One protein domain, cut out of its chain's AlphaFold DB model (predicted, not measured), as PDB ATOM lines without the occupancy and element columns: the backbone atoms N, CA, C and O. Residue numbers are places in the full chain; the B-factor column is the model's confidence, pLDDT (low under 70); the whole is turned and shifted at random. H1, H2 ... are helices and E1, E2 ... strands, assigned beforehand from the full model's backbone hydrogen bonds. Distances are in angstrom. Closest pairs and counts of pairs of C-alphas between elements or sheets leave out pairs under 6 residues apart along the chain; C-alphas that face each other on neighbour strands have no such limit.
ATOM      1  N   GLY A  29     -24.677 -50.410  26.009       85.69
ATOM      2  CA  GLY A  29     -25.347 -49.216  26.531       85.69
ATOM      3  C   GLY A  29     -24.662 -47.884  26.197       85.69
ATOM      4  O   GLY A  29     -25.095 -46.857  26.714       85.69
ATOM      5  N   GLY A  30     -23.624 -47.879  25.353       84.81
ATOM      6  CA  GLY A  30     -22.935 -46.662  24.927       84.81
ATOM      7  C   GLY A  30     -23.757 -45.853  23.924       84.81
ATOM      8  O   GLY A  30     -24.344 -46.404  22.991       84.81
ATOM      9  N   SER A  31     -23.792 -44.535  24.104       89.62
ATOM     10  CA  SER A  31     -24.390 -43.606  23.147       89.62
ATOM     11  C   SER A  31     -23.350 -43.075  22.147       89.62
ATOM     12  O   SER A  31     -22.148 -43.115  22.416       89.62
ATOM     13  N   PRO A  32     -23.780 -42.514  21.002       86.94
ATOM     14  CA  PRO A  32     -22.876 -41.803  20.099       86.94
ATOM     15  C   PRO A  32     -22.139 -40.636  20.775       86.94
ATOM     16  O   PRO A  32     -20.999 -40.353  20.426       86.94
ATOM     17  N   GLN A  33     -22.760 -39.974  21.758       91.56
ATOM     18  CA  GLN A  33     -22.098 -38.921  22.531       91.56
ATOM     19  C   GLN A  33     -20.957 -39.470  23.396       91.56
ATOM     20  O   GLN A  33     -19.904 -38.838  23.474       91.56
ATOM     21  N   ASP A  34     -21.144 -40.643  24.009       92.06
ATOM     22  CA  ASP A  34     -20.084 -41.302  24.782       92.06
ATOM     23  C   ASP A  34     -18.918 -41.690  23.873       92.06
ATOM     24  O   ASP A  34     -17.759 -41.531  24.256       92.06
ATOM     25  N   LEU A  35     -19.222 -42.155  22.654       92.38
ATOM     26  CA  LEU A  35     -18.206 -42.487  21.662       92.38
ATOM     27  C   LEU A  35     -17.375 -41.261  21.299       92.38
ATOM     28  O   LEU A  35     -16.153 -41.329  21.360       92.38
ATOM     29  N   ASP A  36     -18.020 -40.147  20.950       92.88
ATOM     30  CA  ASP A  36     -17.317 -38.910  20.604       92.88
ATOM     31  C   ASP A  36     -16.417 -38.457  21.757       92.88
ATOM     32  O   ASP A  36     -15.231 -38.180  21.560       92.88
ATOM     33  N   GLN A  37     -16.952 -38.426  22.978       95.31
ATOM     34  CA  GLN A  37     -16.193 -38.012  24.151       95.31
ATOM     35  C   GLN A  37     -14.977 -38.914  24.394       95.31
ATOM     36  O   GLN A  37     -13.867 -38.406  24.587       95.31
ATOM     37  N   ASP A  38     -15.170 -40.233  24.384       95.50
ATOM     38  CA  ASP A  38     -14.096 -41.192  24.627       95.50
ATOM     39  C   ASP A  38     -13.049 -41.159  23.514       95.50
ATOM     40  O   ASP A  38     -11.851 -41.118  23.793       95.50
ATOM     41  N   HIS A  39     -13.494 -41.057  22.264       92.44
ATOM     42  CA  HIS A  39     -12.633 -40.929  21.099       92.44
ATOM     43  C   HIS A  39     -11.730 -39.694  21.200       92.44
ATOM     44  O   HIS A  39     -10.519 -39.793  21.007       92.44
ATOM     45  N   TYR A  40     -12.278 -38.521  21.537       93.50
ATOM     46  CA  TYR A  40     -11.479 -37.299  21.675       93.50
ATOM     47  C   TYR A  40     -10.467 -37.361  22.819       93.50
ATOM     48  O   TYR A  40      -9.381 -36.787  22.704       93.50
ATOM     49  N   GLN A  41     -10.807 -38.019  23.925       94.69
ATOM     50  CA  GLN A  41      -9.883 -38.166  25.046       94.69
ATOM     51  C   GLN A  41      -8.777 -39.172  24.718       94.69
ATOM     52  O   GLN A  41      -7.602 -38.841  24.863       94.69
ATOM     53  N   CYS A  42      -9.126 -40.335  24.166       93.38
ATOM     54  CA  CYS A  42      -8.144 -41.325  23.734       93.38
ATOM     55  C   CYS A  42      -7.225 -40.792  22.634       93.38
ATOM     56  O   CYS A  42      -6.036 -41.098  22.628       93.38
ATOM     57  N   LEU A  43      -7.730 -39.944  21.732       91.19
ATOM     58  CA  LEU A  43      -6.899 -39.290  20.725       91.19
ATOM     59  C   LEU A  43      -5.846 -38.382  21.365       91.19
ATOM     60  O   LEU A  43      -4.705 -38.373  20.918       91.19
ATOM     61  N   GLN A  44      -6.212 -37.625  22.403       90.50
ATOM     62  CA  GLN A  44      -5.273 -36.763  23.126       90.50
ATOM     63  C   GLN A  44      -4.218 -37.572  23.876       90.50
ATOM     64  O   GLN A  44      -3.046 -37.212  23.825       90.50
ATOM     65  N   GLU A  45      -4.621 -38.664  24.527       87.81
ATOM     66  CA  GLU A  45      -3.707 -39.573  25.226       87.81
ATOM     67  C   GLU A  45      -2.737 -40.259  24.254       87.81
ATOM     68  O   GLU A  45      -1.564 -40.430  24.569       87.81
ATOM     69  N   ALA A  46      -3.206 -40.583  23.049       89.75
ATOM     70  CA  ALA A  46      -2.421 -41.209  21.991       89.75
ATOM     71  C   ALA A  46      -1.507 -40.253  21.213       89.75
ATOM     72  O   ALA A  46      -0.809 -40.709  20.307       89.75
ATOM     73  N   GLN A  47      -1.492 -38.949  21.513       86.38
ATOM     74  CA  GLN A  47      -0.542 -38.037  20.876       86.38
ATOM     75  C   GLN A  47       0.857 -38.215  21.468       86.38
ATOM     76  O   GLN A  47       1.136 -37.796  22.588       86.38
ATOM     77  N   GLU A  48       1.762 -38.774  20.672       74.75
ATOM     78  CA  GLU A  48       3.184 -38.834  20.979       74.75
ATOM     79  C   GLU A  48       3.919 -37.722  20.230       74.75
ATOM     80  O   GLU A  48       3.721 -37.512  19.032       74.75
ATOM     81  N   GLN A  49       4.781 -36.992  20.938       61.31
ATOM     82  CA  GLN A  49       5.713 -36.063  20.308       61.31
ATOM     83  C   GLN A  49       6.969 -36.834  19.926       61.31
ATOM     84  O   GLN A  49       7.720 -37.269  20.799       61.31
ATOM     85  N   ILE A  50       7.212 -36.981  18.627       62.41
ATOM     86  CA  ILE A  50       8.503 -37.450  18.140       62.41
ATOM     87  C   ILE A  50       9.351 -36.236  17.760       62.41
ATOM     88  O   ILE A  50       8.934 -35.358  17.002       62.41
ATOM     89  N   SER A  51      10.556 -36.170  18.319       53.66
ATOM     90  CA  SER A  51      11.586 -35.236  17.872       53.66
ATOM     91  C   SER A  51      12.508 -35.991  16.923       53.66
ATOM     92  O   SER A  51      13.386 -36.742  17.354       53.66
ATOM     93  N   GLU A  52      12.309 -35.823  15.618       54.84
ATOM     94  CA  GLU A  52      13.256 -36.351  14.639       54.84
ATOM     95  C   GLU A  52      14.559 -35.549  14.745       54.84
ATOM     96  O   GLU A  52      14.622 -34.358  14.439       54.84
ATOM     97  N   THR A  53      15.611 -36.195  15.249       53.97
ATOM     98  CA  THR A  53      16.935 -35.579  15.375       53.97
ATOM     99  C   THR A  53      17.845 -36.188  14.318       53.97
ATOM    100  O   THR A  53      18.245 -37.347  14.438       53.97
ATOM    101  N   TYR A  54      18.179 -35.432  13.270       51.38
ATOM    102  CA  TYR A  54      19.103 -35.910  12.243       51.38
ATOM    103  C   TYR A  54      20.537 -35.562  12.656       51.38
ATOM    104  O   TYR A  54      20.954 -34.404  12.593       51.38
ATOM    105  N   ILE A  55      21.306 -36.557  13.113       54.12
ATOM    106  CA  ILE A  55      22.722 -36.377  13.466       54.12
ATOM    107  C   ILE A  55      23.564 -36.586  12.202       54.12
ATOM    108  O   ILE A  55      23.849 -37.715  11.809       54.12
ATOM    109  N   SER A  56      23.964 -35.491  11.552       53.28
ATOM    110  CA  SER A  56      24.976 -35.518  10.491       53.28
ATOM    111  C   SER A  56      26.372 -35.311  11.085       53.28
ATOM    112  O   SER A  56      26.536 -34.588  12.068       53.28
ATOM    113  N   PHE A  57      27.394 -35.907  10.463       55.25
ATOM    114  CA  PHE A  57      28.808 -35.821  10.865       55.25
ATOM    115  C   PHE A  57      29.326 -34.374  11.031       55.25
ATOM    116  O   PHE A  57      30.276 -34.150  11.774       55.25
ATOM    117  N   ASN A  58      28.672 -33.387  10.403       53.62
ATOM    118  CA  ASN A  58      29.027 -31.962  10.478       53.62
ATOM    119  C   ASN A  58      28.105 -31.107  11.376       53.62
ATOM    120  O   ASN A  58      28.181 -29.881  11.329       53.62
ATOM    121  N   GLY A  59      27.251 -31.723  12.195       49.09
ATOM    122  CA  GLY A  59      26.332 -31.023  13.095       49.09
ATOM    123  C   GLY A  59      24.905 -31.546  12.966       49.09
ATOM    124  O   GLY A  59      24.415 -31.783  11.860       49.09
ATOM    125  N   GLY A  60      24.253 -31.761  14.110       54.41
ATOM    126  CA  GLY A  60      22.860 -32.193  14.175       54.41
ATOM    127  C   GLY A  60      21.905 -31.014  14.020       54.41
ATOM    128  O   GLY A  60      22.110 -29.968  14.635       54.41
ATOM    129  N   ALA A  61      20.861 -31.196  13.217       55.22
ATOM    130  CA  ALA A  61      19.716 -30.298  13.170       55.22
ATOM    131  C   ALA A  61      18.496 -31.065  13.694       55.22
ATOM    132  O   ALA A  61      18.203 -32.167  13.228       55.22
ATOM    133  N   SER A  62      17.816 -30.496  14.687       51.69
ATOM    134  CA  SER A  62      16.532 -31.002  15.168       51.69
ATOM    135  C   SER A  62      15.451 -30.514  14.212       51.69
ATOM    136  O   SER A  62      15.289 -29.302  14.049       51.69
ATOM    137  N   THR A  63      14.738 -31.425  13.559       54.50
ATOM    138  CA  THR A  63      13.514 -31.070  12.836       54.50
ATOM    139  C   THR A  63      12.345 -30.989  13.817       54.50
ATOM    140  O   THR A  63      12.384 -31.570  14.901       54.50
ATOM    141  N   GLU A  64      11.363 -30.167  13.455       55.38
ATOM    142  CA  GLU A  64      10.199 -29.759  14.247       55.38
ATOM    143  C   GLU A  64       9.516 -30.927  14.986       55.38
ATOM    144  O   GLU A  64       9.497 -32.056  14.504       55.38
ATOM    145  N   ASN A  65       8.942 -30.655  16.164       55.19
ATOM    146  CA  ASN A  65       8.190 -31.656  16.928       55.19
ATOM    147  C   ASN A  65       6.977 -32.118  16.107       55.19
ATOM    148  O   ASN A  65       6.044 -31.338  15.905       55.19
ATOM    149  N   VAL A  66       6.976 -33.371  15.651       59.03
ATOM    150  CA  VAL A  66       5.833 -33.959  14.947       59.03
ATOM    151  C   VAL A  66       4.971 -34.679  15.978       59.03
ATOM    152  O   VAL A  66       5.439 -35.596  16.654       59.03
ATOM    153  N   SER A  67       3.710 -34.265  16.116       60.56
ATOM    154  CA  SER A  67       2.718 -35.034  16.873       60.56
ATOM    155  C   SER A  67       2.235 -36.194  16.010       60.56
ATOM    156  O   SER A  67       1.582 -35.978  14.988       60.56
ATOM    157  N   VAL A  68       2.546 -37.420  16.417       74.38
ATOM    158  CA  VAL A  68       2.048 -38.641  15.780       74.38
ATOM    159  C   VAL A  68       1.031 -39.283  16.710       74.38
ATOM    160  O   VAL A  68       1.256 -39.399  17.911       74.38
ATOM    161  N   THR A  69      -0.109 -39.702  16.167       78.94
ATOM    162  CA  THR A  69      -1.066 -40.507  16.929       78.94
ATOM    163  C   THR A  69      -0.585 -41.952  16.961       78.94
ATOM    164  O   THR A  69      -0.548 -42.626  15.930       78.94
ATOM    165  N   ASN A  70      -0.230 -42.441  18.145       85.25
ATOM    166  CA  ASN A  70       0.099 -43.838  18.375       85.25
ATOM    167  C   ASN A  70      -1.191 -44.670  18.310       85.25
ATOM    168  O   ASN A  70      -1.956 -44.742  19.272       85.25
ATOM    169  N   ALA A  71      -1.460 -45.266  17.146       86.19
ATOM    170  CA  ALA A  71      -2.679 -46.044  16.914       86.19
ATOM    171  C   ALA A  71      -2.870 -47.207  17.917       86.19
ATOM    172  O   ALA A  71      -3.978 -47.347  18.428       86.19
ATOM    173  N   PRO A  72      -1.831 -47.988  18.286       89.00
ATOM    174  CA  PRO A  72      -1.943 -48.970  19.367       89.00
ATOM    175  C   PRO A  72      -2.376 -48.382  20.716       89.00
ATOM    176  O   PRO A  72      -3.181 -48.994  21.413       89.00
ATOM    177  N   LEU A  73      -1.866 -47.202  21.089       88.38
ATOM    178  CA  LEU A  73      -2.246 -46.539  22.340       88.38
ATOM    179  C   LEU A  73      -3.699 -46.052  22.296       88.38
ATOM    180  O   LEU A  73      -4.437 -46.200  23.269       88.38
ATOM    181  N   PHE A  74      -4.117 -45.519  21.148       91.75
ATOM    182  CA  PHE A  74      -5.498 -45.122  20.903       91.75
ATOM    183  C   PHE A  74      -6.457 -46.315  21.030       91.75
ATOM    184  O   PHE A  74      -7.436 -46.238  21.771       91.75
ATOM    185  N   ASP A  75      -6.147 -47.428  20.359       91.12
ATOM    186  CA  ASP A  75      -6.953 -48.649  20.400       91.12
ATOM    187  C   ASP A  75      -7.055 -49.198  21.829       91.12
ATOM    188  O   ASP A  75      -8.153 -49.488  22.301       91.12
ATOM    189  N   ALA A  76      -5.929 -49.275  22.545       91.88
ATOM    190  CA  ALA A  76      -5.894 -49.749  23.925       91.88
ATOM    191  C   ALA A  76      -6.717 -48.857  24.868       91.88
ATOM    192  O   ALA A  76      -7.401 -49.366  25.756       91.88
ATOM    193  N   CYS A  77      -6.691 -47.535  24.672       94.81
ATOM    194  CA  CYS A  77      -7.522 -46.606  25.435       94.81
ATOM    195  C   CYS A  77      -9.016 -46.829  25.164       94.81
ATOM    196  O   CYS A  77      -9.809 -46.915  26.103       94.81
ATOM    197  N   MET A  78      -9.405 -46.976  23.895       94.56
ATOM    198  CA  MET A  78     -10.794 -47.247  23.516       94.56
ATOM    199  C   MET A  78     -11.285 -48.579  24.105       94.56
ATOM    200  O   MET A  78     -12.358 -48.631  24.713       94.56
ATOM    201  N   GLU A  79     -10.474 -49.633  24.008       92.50
ATOM    202  CA  GLU A  79     -10.758 -50.955  24.577       92.50
ATOM    203  C   GLU A  79     -10.859 -50.921  26.111       92.50
ATOM    204  O   GLU A  79     -11.802 -51.475  26.677       92.50
ATOM    205  N   ALA A  80      -9.975 -50.187  26.796       93.62
ATOM    206  CA  ALA A  80     -10.038 -49.991  28.248       93.62
ATOM    207  C   ALA A  80     -11.314 -49.258  28.699       93.62
ATOM    208  O   ALA A  80     -11.805 -49.472  29.808       93.62
ATOM    209  N   ARG A  81     -11.882 -48.417  27.828       93.19
ATOM    210  CA  ARG A  81     -13.169 -47.740  28.047       93.19
ATOM    211  C   ARG A  81     -14.373 -48.607  27.682       93.19
ATOM    212  O   ARG A  81     -15.510 -48.152  27.821       93.19
ATOM    213  N   GLY A  82     -14.147 -49.852  27.268       90.88
ATOM    214  CA  GLY A  82     -15.182 -50.832  26.948       90.88
ATOM    215  C   GLY A  82     -15.685 -50.764  25.507       90.88
ATOM    216  O   GLY A  82     -16.714 -51.367  25.205       90.88
ATOM    217  N   TRP A  83     -14.998 -50.033  24.625       92.25
ATOM    218  CA  TRP A  83     -15.307 -50.024  23.199       92.25
ATOM    219  C   TRP A  83     -14.636 -51.192  22.487       92.25
ATOM    220  O   TRP A  83     -13.504 -51.559  22.780       92.25
ATOM    221  N   ARG A  84     -15.318 -51.764  21.500       88.56
ATOM    222  CA  ARG A  84     -14.790 -52.844  20.663       88.56
ATOM    223  C   ARG A  84     -14.916 -52.486  19.197       88.56
ATOM    224  O   ARG A  84     -15.923 -51.909  18.788       88.56
ATOM    225  N   ARG A  85     -13.900 -52.844  18.410       84.25
ATOM    226  CA  ARG A  85     -13.935 -52.693  16.952       84.25
ATOM    227  C   ARG A  85     -14.801 -53.780  16.355       84.25
ATOM    228  O   ARG A  85     -14.518 -54.966  16.518       84.25
ATOM    229  N   CYS A  86     -15.816 -53.366  15.619       75.38
ATOM    230  CA  CYS A  86     -16.644 -54.263  14.843       75.38
ATOM    231  C   CYS A  86     -16.480 -53.900  13.359       75.38
ATOM    232  O   CYS A  86     -16.788 -52.770  12.972       75.38
ATOM    233  N   PRO A  87     -15.943 -54.821  12.531       61.16
ATOM    234  CA  PRO A  87     -15.776 -54.597  11.094       61.16
ATOM    235  C   PRO A  87     -17.120 -54.574  10.357       61.16
ATOM    236  O   PRO A  87     -17.225 -53.983   9.290       61.16
ATOM    237  N   GLU A  88     -18.141 -55.178  10.960       57.59
ATOM    238  CA  GLU A  88     -19.514 -55.201  10.491       57.59
ATOM    239  C   GLU A  88     -20.381 -55.125  11.752       57.59
ATOM    240  O   GLU A  88     -20.409 -56.058  12.556       57.59
ATOM    241  N   CYS A  89     -21.052 -54.002  12.000       59.19
ATOM    242  CA  CYS A  89     -22.092 -53.956  13.025       59.19
ATOM    243  C   CYS A  89     -23.342 -54.662  12.494       59.19
ATOM    244  O   CYS A  89     -24.377 -54.030  12.307       59.19
ATOM    245  N   ASP A  90     -23.243 -55.965  12.231       56.62
ATOM    246  CA  ASP A  90     -24.418 -56.820  12.197       56.62
ATOM    247  C   ASP A  90     -24.891 -56.977  13.654       56.62
ATOM    248  O   ASP A  90     -24.160 -57.549  14.478       56.62
ATOM    249  N   PRO A  91     -26.091 -56.484  14.017       54.91
ATOM    250  CA  PRO A  91     -26.638 -56.651  15.362       54.91
ATOM    251  C   PRO A  91     -26.662 -58.120  15.821       54.91
ATOM    252  O   PRO A  91     -26.621 -58.389  17.022       54.91
ATOM    253  N   ALA A  92     -26.707 -59.078  14.885       56.62
ATOM    254  CA  ALA A  92     -26.704 -60.504  15.186       56.62
ATOM    255  C   ALA A  92     -25.335 -61.031  15.661       56.62
ATOM    256  O   ALA A  92     -25.291 -61.933  16.500       56.62
ATOM    257  N   GLU A  93     -24.215 -60.477  15.184       58.59
ATOM    258  CA  GLU A  93     -22.868 -60.924  15.569       58.59
ATOM    259  C   GLU A  93     -22.401 -60.329  16.903       58.59
ATOM    260  O   GLU A  93     -21.741 -61.016  17.684       58.59
ATOM    261  N   TYR A  94     -22.830 -59.107  17.232       57.75
ATOM    262  CA  TYR A  94     -22.509 -58.463  18.509       57.75
ATOM    263  C   TYR A  94     -22.941 -59.304  19.729       57.75
ATOM    264  O   TYR A  94     -22.202 -59.426  20.707       57.75
ATOM    265  N   SER A  95     -24.092 -59.982  19.636       58.72
ATOM    266  CA  SER A  95     -24.606 -60.860  20.701       58.72
ATOM    267  C   SER A  95     -23.693 -62.054  21.030       58.72
ATOM    268  O   SER A  95     -23.699 -62.522  22.166       58.72
ATOM    269  N   ARG A  96     -22.871 -62.522  20.075       56.75
ATOM    270  CA  ARG A  96     -21.901 -63.614  20.289       56.75
ATOM    271  C   ARG A  96     -20.660 -63.180  21.067       56.75
ATOM    272  O   ARG A  96     -19.987 -64.038  21.624       56.75
TER     273      ARG A  96
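What this domain is: This is residues 29 to 96 of the 100 residues of an uncharacterized protein of Nitrosomonadales bacterium (UniProt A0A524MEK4). What shape do these atoms make? A long, thin hairpin of two strands, E1 and E2, runs out from two helices, H1 and H2, that pack on each other at a steep tilt; the hairpin's tip, residues 55 to 60, sticks out, and past H2 short E3 leads towards small H3 at the opposite end. What is it made of? The printed part has 68 residues, mixed in class, with three named helices and three named strands in the order H1, E1, E2, H2, E3, H3; the sheet, E1 - E2, is antiparallel. It is extended, with a radius of gyration of the C-alphas of 18.5 A and spans of 63 by 21 by 16 A.

Where its parts are: Where are the strands? E1 is residues 47 to 56, 27.7 A long from C-alpha 47 at (-0.542, -38.037, 20.876); E2 is residues 59 to 69, 29.2 A; E3 is residues 84 to 86. Where are the helices? H1 is residues 32 to 45, 20.0 A long from C-alpha 32 at (-22.876, -41.803, 20.099). H2 is residues 71 to 80, 14.1 A, and H3 is residues 91 to 96, ending at C-alpha 96 at (-21.901, -63.614, 20.289).

How they stand to each other: How do the strands pair? E1 and E2 form an antiparallel hairpin at 161 degrees, with N 48 and O 68 at 2.9 A, within hydrogen-bond range. E3 pairs with no named strand. How do the helices stand? H1 and H2 touch, the closest C-alphas being those of Cys 42 and Phe 74, 5.4 A apart. They run opposite ways at a steep tilt of 49 degrees. What of H3 and the helix backbones? H3 is apart from E3, but only just, at 8.1 A. Each O i to N i+4 pair is within hydrogen-bond range in H1 and H2; in H3 0 of 2 are, beside 1 of 3 O i to N i+3 pairs.

The domain as a whole: How far does it reach? The two C-alphas farthest apart, those of Asn 58 and Ala 92, are 62.8 A apart; the printed part has no cut, and the five links between named elements are tight. Where is confidence low? The mean pLDDT of the printed part is 75.1, with residues 49 to 67 and 87 to 96 under 70.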